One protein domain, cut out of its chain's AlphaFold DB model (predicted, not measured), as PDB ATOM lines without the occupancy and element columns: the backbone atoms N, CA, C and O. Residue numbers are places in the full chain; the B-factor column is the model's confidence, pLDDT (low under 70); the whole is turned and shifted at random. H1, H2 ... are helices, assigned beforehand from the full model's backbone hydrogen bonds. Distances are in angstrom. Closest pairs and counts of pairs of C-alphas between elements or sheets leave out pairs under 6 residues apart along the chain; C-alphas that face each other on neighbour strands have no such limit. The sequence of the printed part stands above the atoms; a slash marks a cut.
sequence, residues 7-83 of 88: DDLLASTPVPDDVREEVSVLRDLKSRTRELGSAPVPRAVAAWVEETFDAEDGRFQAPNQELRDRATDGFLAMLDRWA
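AT A GLANCE: This is residues 7 to 83 of the 88 residues of an uncharacterized protein of Nocardioides sp. Root190 (UniProt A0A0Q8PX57). The model is an open arch of helices: H4 is one leg, H2 is the other, and H3 with residues 56 to 64 makes the bridge between them, so that the space between the legs is empty. H2 and H3 meet in a corner near their first residues, the stretch between them folds back along H2, and the short H1 sits off to the side of H2. The printed part has 77 residues with four named helices, H1, H2, H3 and H4 in chain order, and no named strand; the class is all helix. The whole is extended, with a radius of gyration of the C-alphas of 18.6 A, and the C-alphas span 42 by 34 by 28 A along their three main axes.

IN THESE COORDINATES: H1 takes residues 7 to 12 and begins at C-alpha 7, at (32.132, 22.173, -54.574); it is 8.7 A from first to last C-alpha. After a tight link of 4 residues comes H2, residues 17 to 33, 24.3 A long. A short link of 9 residues leads to H3, residues 43 to 55, 18.0 A long, with C-alpha 43 at (46.338, 5.242, -56.770). Another short link of 9 residues leads to H4, residues 65 to 82, the longest helix by residues; it is 25.6 A long and ends at C-alpha 82, at (19.315, 19.756, -27.303).

HOW THE PARTS SIT: H2 and H3 touch, and their closest C-alphas are those of Val 19 and Val 45, 5.2 A apart. H2 touches H3 with residues 18 to 23 alone, and H3 touches H2 with residues 44 to 48 alone. Their lines stand at a steep tilt of 59 degrees, and they run opposite ways. H1 touches no helix, and H4 touches no helix. H1 is apart from H2, from H3 and from H4; H4 is also apart from H2 and from H3. In H1, H2, H3 and H4 every O i to N i+4 pair is within hydrogen-bond range.

THE WHOLE: The two C-alphas farthest apart are those of Asp 18 and Asp 80, at 46.0 A. Residues 28 to 35, of which 28 to 33 belong to H2, stand free. So do residues 50 to 62, of which 50 to 55 belong to H3, residues 64 to 70, of which 65 to 70 belong to H4, and residues 72 to 83, of which 72 to 82 belong to H4. The printed part has no cut, and no link is long. The mean pLDDT of the printed part is 83.9; it is under 70 at residue 10, residues 35 to 38 and residues 57 to 61.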
ATOM      1  N   ASP A   7      31.481  21.686 -53.357       74.12
ATOM      2  CA  ASP A   7      32.132  22.173 -54.574       74.12
ATOM      3  C   ASP A   7      32.959  23.440 -54.286       74.12
ATOM      4  O   ASP A   7      34.098  23.548 -54.740       74.12
ATOM      5  N   ASP A   8      32.464  24.338 -53.429       80.38
ATOM      6  CA  ASP A   8      33.197  25.546 -53.011       80.38
ATOM      7  C   ASP A   8      34.421  25.202 -52.134       80.38
ATOM      8  O   ASP A   8      35.483  25.827 -52.229       80.38
ATOM      9  N   LEU A   9      34.311  24.167 -51.297       72.62
ATOM     10  CA  LEU A   9      35.419  23.677 -50.468       72.62
ATOM     11  C   LEU A   9      36.523  23.019 -51.311       72.62
ATOM     12  O   LEU A   9      37.711  23.247 -51.083       72.62
ATOM     13  N   LEU A  10      36.145  22.243 -52.328       68.50
ATOM     14  CA  LEU A  10      37.092  21.615 -53.253       68.50
ATOM     15  C   LEU A  10      37.737  22.628 -54.211       68.50
ATOM     16  O   LEU A  10      38.874  22.421 -54.642       68.50
ATOM     17  N   ALA A  11      37.039  23.717 -54.544       77.31
ATOM     18  CA  ALA A  11      37.585  24.817 -55.338       77.31
ATOM     19  C   ALA A  11      38.598  25.666 -54.552       77.31
ATOM     20  O   ALA A  11      39.562  26.166 -55.127       77.31
ATOM     21  N   SER A  12      38.400  25.814 -53.240       78.88
ATOM     22  CA  SER A  12      39.305  26.569 -52.360       78.88
ATOM     23  C   SER A  12      40.519  25.769 -51.876       78.88
ATOM     24  O   SER A  12      41.431  26.348 -51.287       78.88
ATOM     25  N   THR A  13      40.566  24.463 -52.156       76.56
ATOM     26  CA  THR A  13      41.677  23.591 -51.766       76.56
ATOM     27  C   THR A  13      42.605  23.334 -52.962       76.56
ATOM     28  O   THR A  13      42.141  22.843 -54.000       76.56
ATOM     29  N   PRO A  14      43.916  23.622 -52.852       79.75
ATOM     30  CA  PRO A  14      44.885  23.252 -53.878       79.75
ATOM     31  C   PRO A  14      45.088  21.729 -53.859       79.75
ATOM     32  O   PRO A  14      45.885  21.203 -53.091       79.75
ATOM     33  N   VAL A  15      44.316  21.023 -54.687       82.81
ATOM     34  CA  VAL A  15      44.398  19.568 -54.891       82.81
ATOM     35  C   VAL A  15      45.100  19.298 -56.227       82.81
ATOM     36  O   VAL A  15      44.692  19.931 -57.212       82.81
ATOM     37  N   PRO A  16      46.098  18.389 -56.278       90.88
ATOM     38  CA  PRO A  16      46.729  17.945 -57.523       90.88
ATOM     39  C   PRO A  16      45.709  17.476 -58.571       90.88
ATOM     40  O   PRO A  16      44.660  16.924 -58.230       90.88
ATOM     41  N   ASP A  17      45.994  17.718 -59.851       90.19
ATOM     42  CA  ASP A  17      45.030  17.480 -60.934       90.19
ATOM     43  C   ASP A  17      44.665  15.996 -61.097       90.19
ATOM     44  O   ASP A  17      43.502  15.670 -61.334       90.19
ATOM     45  N   ASP A  18      45.624  15.097 -60.894       90.94
ATOM     46  CA  ASP A  18      45.433  13.644 -60.938       90.94
ATOM     47  C   ASP A  18      44.521  13.143 -59.806       90.94
ATOM     48  O   ASP A  18      43.592  12.364 -60.032       90.94
ATOM     49  N   VAL A  19      44.714  13.660 -58.593       90.25
ATOM     50  CA  VAL A  19      43.839  13.396 -57.444       90.25
ATOM     51  C   VAL A  19      42.432  13.934 -57.706       90.25
ATOM     52  O   VAL A  19      41.437  13.258 -57.429       90.25
ATOM     53  N   ARG A  20      42.323  15.149 -58.259       88.62
ATOM     54  CA  ARG A  20      41.035  15.777 -58.588       88.62
ATOM     55  C   ARG A  20      40.252  14.950 -59.607       88.62
ATOM     56  O   ARG A  20      39.041  14.785 -59.448       88.62
ATOM     57  N   GLU A  21      40.927  14.426 -60.623       90.50
ATOM     58  CA  GLU A  21      40.323  13.582 -61.652       90.50
ATOM     59  C   GLU A  21      39.802  12.261 -61.063       90.50
ATOM     60  O   GLU A  21      38.625  11.929 -61.242       90.50
ATOM     61  N   GLU A  22      40.616  11.557 -60.268       91.81
ATOM     62  CA  GLU A  22      40.197  10.322 -59.590       91.81
ATOM     63  C   GLU A  22      38.996  10.556 -58.651       91.81
ATOM     64  O   GLU A  22      38.033   9.780 -58.659       91.81
ATOM     65  N   VAL A  23      38.988  11.656 -57.887       88.50
ATOM     66  CA  VAL A  23      37.863  12.026 -57.008       88.50
ATOM     67  C   VAL A  23      36.595  12.338 -57.804       88.50
ATOM     68  O   VAL A  23      35.504  11.931 -57.392       88.50
ATOM     69  N   SER A  24      36.704  13.019 -58.949       87.12
ATOM     70  CA  SER A  24      35.552  13.284 -59.821       87.12
ATOM     71  C   SER A  24      34.916  11.981 -60.306       87.12
ATOM     72  O   SER A  24      33.699  11.810 -60.217       87.12
ATOM     73  N   VAL A  25      35.735  11.016 -60.733       87.81
ATOM     74  CA  VAL A  25      35.257   9.692 -61.158       87.81
ATOM     75  C   VAL A  25      34.571   8.952 -60.006       87.81
ATOM     76  O   VAL A  25      33.492   8.380 -60.188       87.81
ATOM     77  N   LEU A  26      35.150   8.986 -58.800       86.75
ATOM     78  CA  LEU A  26      34.542   8.386 -57.608       86.75
ATOM     79  C   LEU A  26      33.204   9.041 -57.245       86.75
ATOM     80  O   LEU A  26      32.259   8.332 -56.892       86.75
ATOM     81  N   ARG A  27      33.090  10.369 -57.355       85.06
ATOM     82  CA  ARG A  27      31.838  11.110 -57.129       85.06
ATOM     83  C   ARG A  27      30.760  10.691 -58.123       85.06
ATOM     84  O   ARG A  27      29.624  10.447 -57.715       85.06
ATOM     85  N   ASP A  28      31.111  10.557 -59.396       85.94
ATOM     86  CA  ASP A  28      30.184  10.130 -60.447       85.94
ATOM     87  C   ASP A  28      29.768   8.663 -60.306       85.94
ATOM     88  O   ASP A  28      28.643   8.280 -60.628       85.94
ATOM     89  N   LEU A  29      30.659   7.802 -59.815       83.25
ATOM     90  CA  LEU A  29      30.299   6.439 -59.433       83.25
ATOM     91  C   LEU A  29      29.340   6.455 -58.241       83.25
ATOM     92  O   LEU A  29      28.249   5.897 -58.339       83.25
ATOM     93  N   LYS A  30      29.694   7.167 -57.164       81.00
ATOM     94  CA  LYS A  30      28.889   7.295 -55.940       81.00
ATOM     95  C   LYS A  30      27.488   7.827 -56.222       81.00
ATOM     96  O   LYS A  30      26.526   7.333 -55.635       81.00
ATOM     97  N   SER A  31      27.359   8.822 -57.097       83.50
ATOM     98  CA  SER A  31      26.067   9.423 -57.440       83.50
ATOM     99  C   SER A  31      25.139   8.426 -58.142       83.50
ATOM    100  O   SER A  31      23.928   8.453 -57.914       83.50
ATOM    101  N   ARG A  32      25.704   7.506 -58.934       82.69
ATOM    102  CA  ARG A  32      24.967   6.473 -59.673       82.69
ATOM    103  C   ARG A  32      24.649   5.248 -58.828       82.69
ATOM    104  O   ARG A  32      23.524   4.763 -58.870       82.69
ATOM    105  N   THR A  33      25.623   4.734 -58.082       77.69
ATOM    106  CA  THR A  33      25.483   3.462 -57.357       77.69
ATOM    107  C   THR A  33      24.952   3.647 -55.942       77.69
ATOM    108  O   THR A  33      24.439   2.693 -55.370       77.69
ATOM    109  N   ARG A  34      25.097   4.842 -55.345       72.62
ATOM    110  CA  ARG A  34      24.917   5.152 -53.905       72.62
ATOM    111  C   ARG A  34      25.777   4.311 -52.946       72.62
ATOM    112  O   ARG A  34      26.035   4.729 -51.816       72.62
ATOM    113  N   GLU A  35      26.330   3.203 -53.404       69.06
ATOM    114  CA  GLU A  35      27.267   2.334 -52.713       69.06
ATOM    115  C   GLU A  35      28.709   2.771 -52.998       69.06
ATOM    116  O   GLU A  35      29.111   2.941 -54.147       69.06
ATOM    117  N   LEU A  36      29.497   2.948 -51.934       61.31
ATOM    118  CA  LEU A  36      30.951   2.808 -52.026       61.31
ATOM    119  C   LEU A  36      31.212   1.367 -51.613       61.31
ATOM    120  O   LEU A  36      31.116   1.046 -50.431       61.31
ATOM    121  N   GLY A  37      31.389   0.488 -52.598       66.56
ATOM    122  CA  GLY A  37      31.715  -0.913 -52.344       66.56
ATOM    123  C   GLY A  37      33.122  -1.070 -51.760       66.56
ATOM    124  O   GLY A  37      33.815  -0.096 -51.482       66.56
ATOM    125  N   SER A  38      33.594  -2.308 -51.646       69.50
ATOM    126  CA  SER A  38      34.962  -2.641 -51.220       69.50
ATOM    127  C   SER A  38      36.008  -2.429 -52.328       69.50
ATOM    128  O   SER A  38      36.983  -3.177 -52.415       69.50
ATOM    129  N   ALA A  39      35.765  -1.484 -53.237       74.69
ATOM    130  CA  ALA A  39      36.684  -1.199 -54.327       74.69
ATOM    131  C   ALA A  39      37.982  -0.597 -53.759       74.69
ATOM    132  O   ALA A  39      37.918   0.191 -52.812       74.69
ATOM    133  N   PRO A  40      39.152  -0.959 -54.311       82.62
ATOM    134  CA  PRO A  40      40.410  -0.364 -53.889       82.62
ATOM    135  C   PRO A  40      40.403   1.146 -54.149       82.62
ATOM    136  O   PRO A  40      39.818   1.616 -55.128       82.62
ATOM    137  N   VAL A  41      41.065   1.896 -53.267       87.38
ATOM    138  CA  VAL A  41      41.244   3.343 -53.428       87.38
ATOM    139  C   VAL A  41      42.101   3.596 -54.679       87.38
ATOM    140  O   VAL A  41      43.118   2.917 -54.851       87.38
ATOM    141  N   PRO A  42      41.708   4.535 -55.560       92.00
ATOM    142  CA  PRO A  42      42.531   4.963 -56.686       92.00
ATOM    143  C   PRO A  42      43.939   5.406 -56.259       92.00
ATOM    144  O   PRO A  42      44.161   5.857 -55.133       92.00
ATOM    145  N   ARG A  43      44.920   5.202 -57.144       93.31
ATOM    146  CA  ARG A  43      46.338   5.242 -56.770       93.31
ATOM    147  C   ARG A  43      46.807   6.656 -56.443       93.31
ATOM    148  O   ARG A  43      47.584   6.796 -55.502       93.31
ATOM    149  N   ALA A  44      46.382   7.664 -57.203       92.50
ATOM    150  CA  ALA A  44      46.798   9.042 -56.948       92.50
ATOM    151  C   ALA A  44      46.212   9.546 -55.622       92.50
ATOM    152  O   ALA A  44      46.934  10.138 -54.824       92.50
ATOM    153  N   VAL A  45      44.952   9.211 -55.322       91.25
ATOM    154  CA  VAL A  45      44.318   9.500 -54.026       91.25
ATOM    155  C   VAL A  45      45.086   8.846 -52.878       91.25
ATOM    156  O   VAL A  45      45.386   9.521 -51.898       91.25
ATOM    157  N   ALA A  46      45.415   7.554 -52.984       92.25
ATOM    158  CA  ALA A  46      46.150   6.851 -51.932       92.25
ATOM    159  C   ALA A  46      47.528   7.484 -51.678       92.25
ATOM    160  O   ALA A  46      47.843   7.814 -50.538       92.25
ATOM    161  N   ALA A  47      48.297   7.727 -52.742       93.19
ATOM    162  CA  ALA A  47      49.625   8.327 -52.644       93.19
ATOM    163  C   ALA A  47      49.585   9.750 -52.065       93.19
ATOM    164  O   ALA A  47      50.386  10.082 -51.198       93.19
ATOM    165  N   TRP A  48      48.631  10.576 -52.502       91.50
ATOM    166  CA  TRP A  48      48.493  11.945 -52.009       91.50
ATOM    167  C   TRP A  48      48.072  12.002 -50.540       91.50
ATOM    168  O   TRP A  48      48.558  12.847 -49.791       91.50
ATOM    169  N   VAL A  49      47.187  11.100 -50.109       89.75
ATOM    170  CA  VAL A  49      46.795  10.979 -48.699       89.75
ATOM    171  C   VAL A  49      47.997  10.578 -47.852       89.75
ATOM    172  O   VAL A  49      48.265  11.245 -46.856       89.75
ATOM    173  N   GLU A  50      48.735   9.540 -48.252       90.00
ATOM    174  CA  GLU A  50      49.953   9.104 -47.557       90.00
ATOM    175  C   GLU A  50      50.973  10.247 -47.454       90.00
ATOM    176  O   GLU A  50      51.377  10.591 -46.349       90.00
ATOM    177  N   GLU A  51      51.294  10.922 -48.562       89.19
ATOM    178  CA  GLU A  51      52.213  12.069 -48.573       89.19
ATOM    179  C   GLU A  51      51.731  13.212 -47.671       89.19
ATOM    180  O   GLU A  51      52.520  13.800 -46.935       89.19
ATOM    181  N   THR A  52      50.433  13.528 -47.700       85.75
ATOM    182  CA  THR A  52      49.862  14.601 -46.875       85.75
ATOM    183  C   THR A  52      49.991  14.274 -45.389       85.75
ATOM    184  O   THR A  52      50.361  15.147 -44.606       85.75
ATOM    185  N   PHE A  53      49.709  13.030 -44.993       82.62
ATOM    186  CA  PHE A  53      49.835  12.598 -43.601       82.62
ATOM    187  C   PHE A  53      51.294  12.471 -43.151       82.62
ATOM    188  O   PHE A  53      51.597  12.855 -42.022       82.62
ATOM    189  N   ASP A  54      52.192  12.007 -44.019       82.69
ATOM    190  CA  ASP A  54      53.627  11.930 -43.734       82.69
ATOM    191  C   ASP A  54      54.261  13.329 -43.626       82.69
ATOM    192  O   ASP A  54      55.134  13.561 -42.792       82.69
ATOM    193  N   ALA A  55      53.802  14.295 -44.430       78.88
ATOM    194  CA  ALA A  55      54.241  15.689 -44.361       78.88
ATOM    195  C   ALA A  55      53.686  16.441 -43.136       78.88
ATOM    196  O   ALA A  55      54.268  17.438 -42.701       78.88
ATOM    197  N   GLU A  56      52.582  15.966 -42.553       73.06
ATOM    198  CA  GLU A  56      51.982  16.474 -41.311       73.06
ATOM    199  C   GLU A  56      52.699  15.953 -40.043       73.06
ATOM    200  O   GLU A  56      52.096  15.872 -38.964       73.06
ATOM    201  N   ASP A  57      53.994  15.626 -40.144       53.91
ATOM    202  CA  ASP A  57      54.813  15.140 -39.035       53.91
ATOM    203  C   ASP A  57      54.750  16.132 -37.851       53.91
ATOM    204  O   ASP A  57      55.282  17.246 -37.887       53.91
ATOM    205  N   GLY A  58      54.008  15.749 -36.802       61.75
ATOM    206  CA  GLY A  58      53.926  16.479 -35.532       61.75
ATOM    207  C   GLY A  58      52.581  17.082 -35.098       61.75
ATOM    208  O   GLY A  58      52.565  17.746 -34.060       61.75
ATOM    209  N   ARG A  59      51.443  16.882 -35.785       57.22
ATOM    210  CA  ARG A  59      50.166  17.530 -35.366       57.22
ATOM    211  C   ARG A  59      49.208  16.701 -34.513       57.22
ATOM    212  O   ARG A  59      48.363  17.285 -33.835       57.22
ATOM    213  N   PHE A  60      49.361  15.381 -34.442       57.56
ATOM    214  CA  PHE A  60      48.580  14.574 -33.500       57.56
ATOM    215  C   PHE A  60      49.271  14.482 -32.137       57.56
ATOM    216  O   PHE A  60      49.741  13.429 -31.710       57.56
ATOM    217  N   GLN A  61      49.284  15.595 -31.403       67.38
ATOM    218  CA  GLN A  61      49.327  15.475 -29.951       67.38
ATOM    219  C   GLN A  61      47.943  15.046 -29.488       67.38
ATOM    220  O   GLN A  61      46.965  15.777 -29.654       67.38
ATOM    221  N   ALA A  62      47.857  13.847 -28.907       73.88
ATOM    222  CA  ALA A  62      46.656  13.454 -28.191       73.88
ATOM    223  C   ALA A  62      46.308  14.579 -27.196       73.88
ATOM    224  O   ALA A  62      47.189  14.992 -26.433       73.88
ATOM    225  N   PRO A  63      45.063  15.094 -27.203       79.75
ATOM    226  CA  PRO A  63      44.626  16.083 -26.231       79.75
ATOM    227  C   PRO A  63      44.990  15.619 -24.823       79.75
ATOM    228  O   PRO A  63      44.768  14.453 -24.474       79.75
ATOM    229  N   ASN A  64      45.552  16.517 -24.013       90.62
ATOM    230  CA  ASN A  64      45.807  16.202 -22.613       90.62
ATOM    231  C   ASN A  64      44.484  15.885 -21.887       90.62
ATOM    232  O   ASN A  64      43.391  16.160 -22.391       90.62
ATOM    233  N   GLN A  65      44.577  15.269 -20.707       94.06
ATOM    234  CA  GLN A  65      43.388  14.800 -19.994       94.06
ATOM    235  C   GLN A  65      42.394  15.934 -19.704       94.06
ATOM    236  O   GLN A  65      41.212  15.774 -19.968       94.06
ATOM    237  N   GLU A  66      42.887  17.101 -19.297       95.06
ATOM    238  CA  GLU A  66      42.062  18.276 -19.001       95.06
ATOM    239  C   GLU A  66      41.234  18.739 -20.211       95.06
ATOM    240  O   GLU A  66      40.041  19.024 -20.096       95.06
ATOM    241  N   LEU A  67      41.839  18.772 -21.401       92.50
ATOM    242  CA  LEU A  67      41.137  19.145 -22.627       92.50
ATOM    243  C   LEU A  67      40.064  18.111 -23.000       92.50
ATOM    244  O   LEU A  67      39.004  18.493 -23.503       92.50
ATOM    245  N   ARG A  68      40.319  16.823 -22.737       93.06
ATOM    246  CA  ARG A  68      39.341  15.741 -22.947       93.06
ATOM    247  C   ARG A  68      38.175  15.824 -21.971       93.06
ATOM    248  O   ARG A  68      37.031  15.676 -22.400       93.06
ATOM    249  N   ASP A  69      38.452  16.111 -20.707       96.56
ATOM    250  CA  ASP A  69      37.425  16.255 -19.674       96.56
ATOM    251  C   ASP A  69      36.515  17.445 -20.016       96.56
ATOM    252  O   ASP A  69      35.300  17.289 -20.132       96.56
ATOM    253  N   ARG A  70      37.100  18.597 -20.373       96.69
ATOM    254  CA  ARG A  70      36.336  19.774 -20.819       96.69
ATOM    255  C   ARG A  70      35.482  19.504 -22.061       96.69
ATOM    256  O   ARG A  70      34.363  20.006 -22.163       96.69
ATOM    257  N   ALA A  71      36.011  18.760 -23.034       94.06
ATOM    258  CA  ALA A  71      35.262  18.396 -24.236       94.06
ATOM    259  C   ALA A  71      34.083  17.466 -23.908       94.06
ATOM    260  O   ALA A  71      32.993  17.654 -24.449       94.06
ATOM    261  N   THR A  72      34.290  16.515 -22.993       96.44
ATOM    262  CA  THR A  72      33.250  15.614 -22.483       96.44
ATOM    263  C   THR A  72      32.133  16.400 -21.809       96.44
ATOM    264  O   THR A  72      30.977  16.263 -22.202       96.44
ATOM    265  N   ASP A  73      32.472  17.287 -20.873       97.38
ATOM    266  CA  ASP A  73      31.492  18.101 -20.148       97.38
ATOM    267  C   ASP A  73      30.678  18.987 -21.098       97.38
ATOM    268  O   ASP A  73      29.450  19.044 -21.018       97.38
ATOM    269  N   GLY A  74      31.350  19.644 -22.051       95.19
ATOM    270  CA  GLY A  74      30.686  20.482 -23.047       95.19
ATOM    271  C   GLY A  74      29.752  19.693 -23.965       95.19
ATOM    272  O   GLY A  74      28.660  20.163 -24.290       95.19
ATOM    273  N   PHE A  75      30.152  18.485 -24.365       91.88
ATOM    274  CA  PHE A  75      29.316  17.601 -25.169       91.88
ATOM    275  C   PHE A  75      28.088  17.115 -24.390       91.88
ATOM    276  O   PHE A  75      26.973  17.203 -24.902       91.88
ATOM    277  N   LEU A  76      28.264  16.678 -23.141       94.81
ATOM    278  CA  LEU A  76      27.158  16.250 -22.282       94.81
ATOM    279  C   LEU A  76      26.166  17.391 -22.021       94.81
ATOM    280  O   LEU A  76      24.964  17.180 -22.132       94.81
ATOM    281  N   ALA A  77      26.648  18.612 -21.774       94.50
ATOM    282  CA  ALA A  77      25.788  19.787 -21.631       94.50
ATOM    283  C   ALA A  77      25.025  20.127 -22.926       94.50
ATOM    284  O   ALA A  77      23.889  20.600 -22.888       94.50
ATOM    285  N   MET A  78      25.636  19.890 -24.092       91.69
ATOM    286  CA  MET A  78      24.967  20.063 -25.381       91.69
ATOM    287  C   MET A  78      23.862  19.025 -25.578       91.69
ATOM    288  O   MET A  78      22.780  19.385 -26.041       91.69
ATOM    289  N   LEU A  79      24.116  17.766 -25.213       90.56
ATOM    290  CA  LEU A  79      23.102  16.718 -25.238       90.56
ATOM    291  C   LEU A  79      21.963  17.028 -24.270       90.56
ATOM    292  O   LEU A  79      20.818  16.980 -24.684       90.56
ATOM    293  N   ASP A  80      22.246  17.431 -23.036       88.88
ATOM    294  CA  ASP A  80      21.204  17.812 -22.074       88.88
ATOM    295  C   ASP A  80      20.299  18.933 -22.616       88.88
ATOM    296  O   ASP A  80      19.074  18.872 -22.533       88.88
ATOM    297  N   ARG A  81      20.896  19.935 -23.268       89.12
ATOM    298  CA  ARG A  81      20.165  21.087 -23.805       89.12
ATOM    299  C   ARG A  81      19.350  20.789 -25.066       89.12
ATOM    300  O   ARG A  81      18.336  21.450 -25.291       89.12
ATOM    301  N   TRP A  82      19.836  19.905 -25.936       89.12
ATOM    302  CA  TRP A  82      19.315  19.756 -27.303       89.12
ATOM    303  C   TRP A  82      18.876  18.339 -27.665       89.12
ATOM    304  O   TRP A  82      18.351  18.146 -28.764       89.12
ATOM    305  N   ALA A  83      19.093  17.345 -26.801       80.31
ATOM    306  CA  ALA A  83      18.620  15.998 -27.063       80.31
ATOM    307  C   ALA A  83      17.085  16.000 -27.139       80.31
ATOM    308  O   ALA A  83      16.422  16.665 -26.337       80.31
TER     309      ALA A  83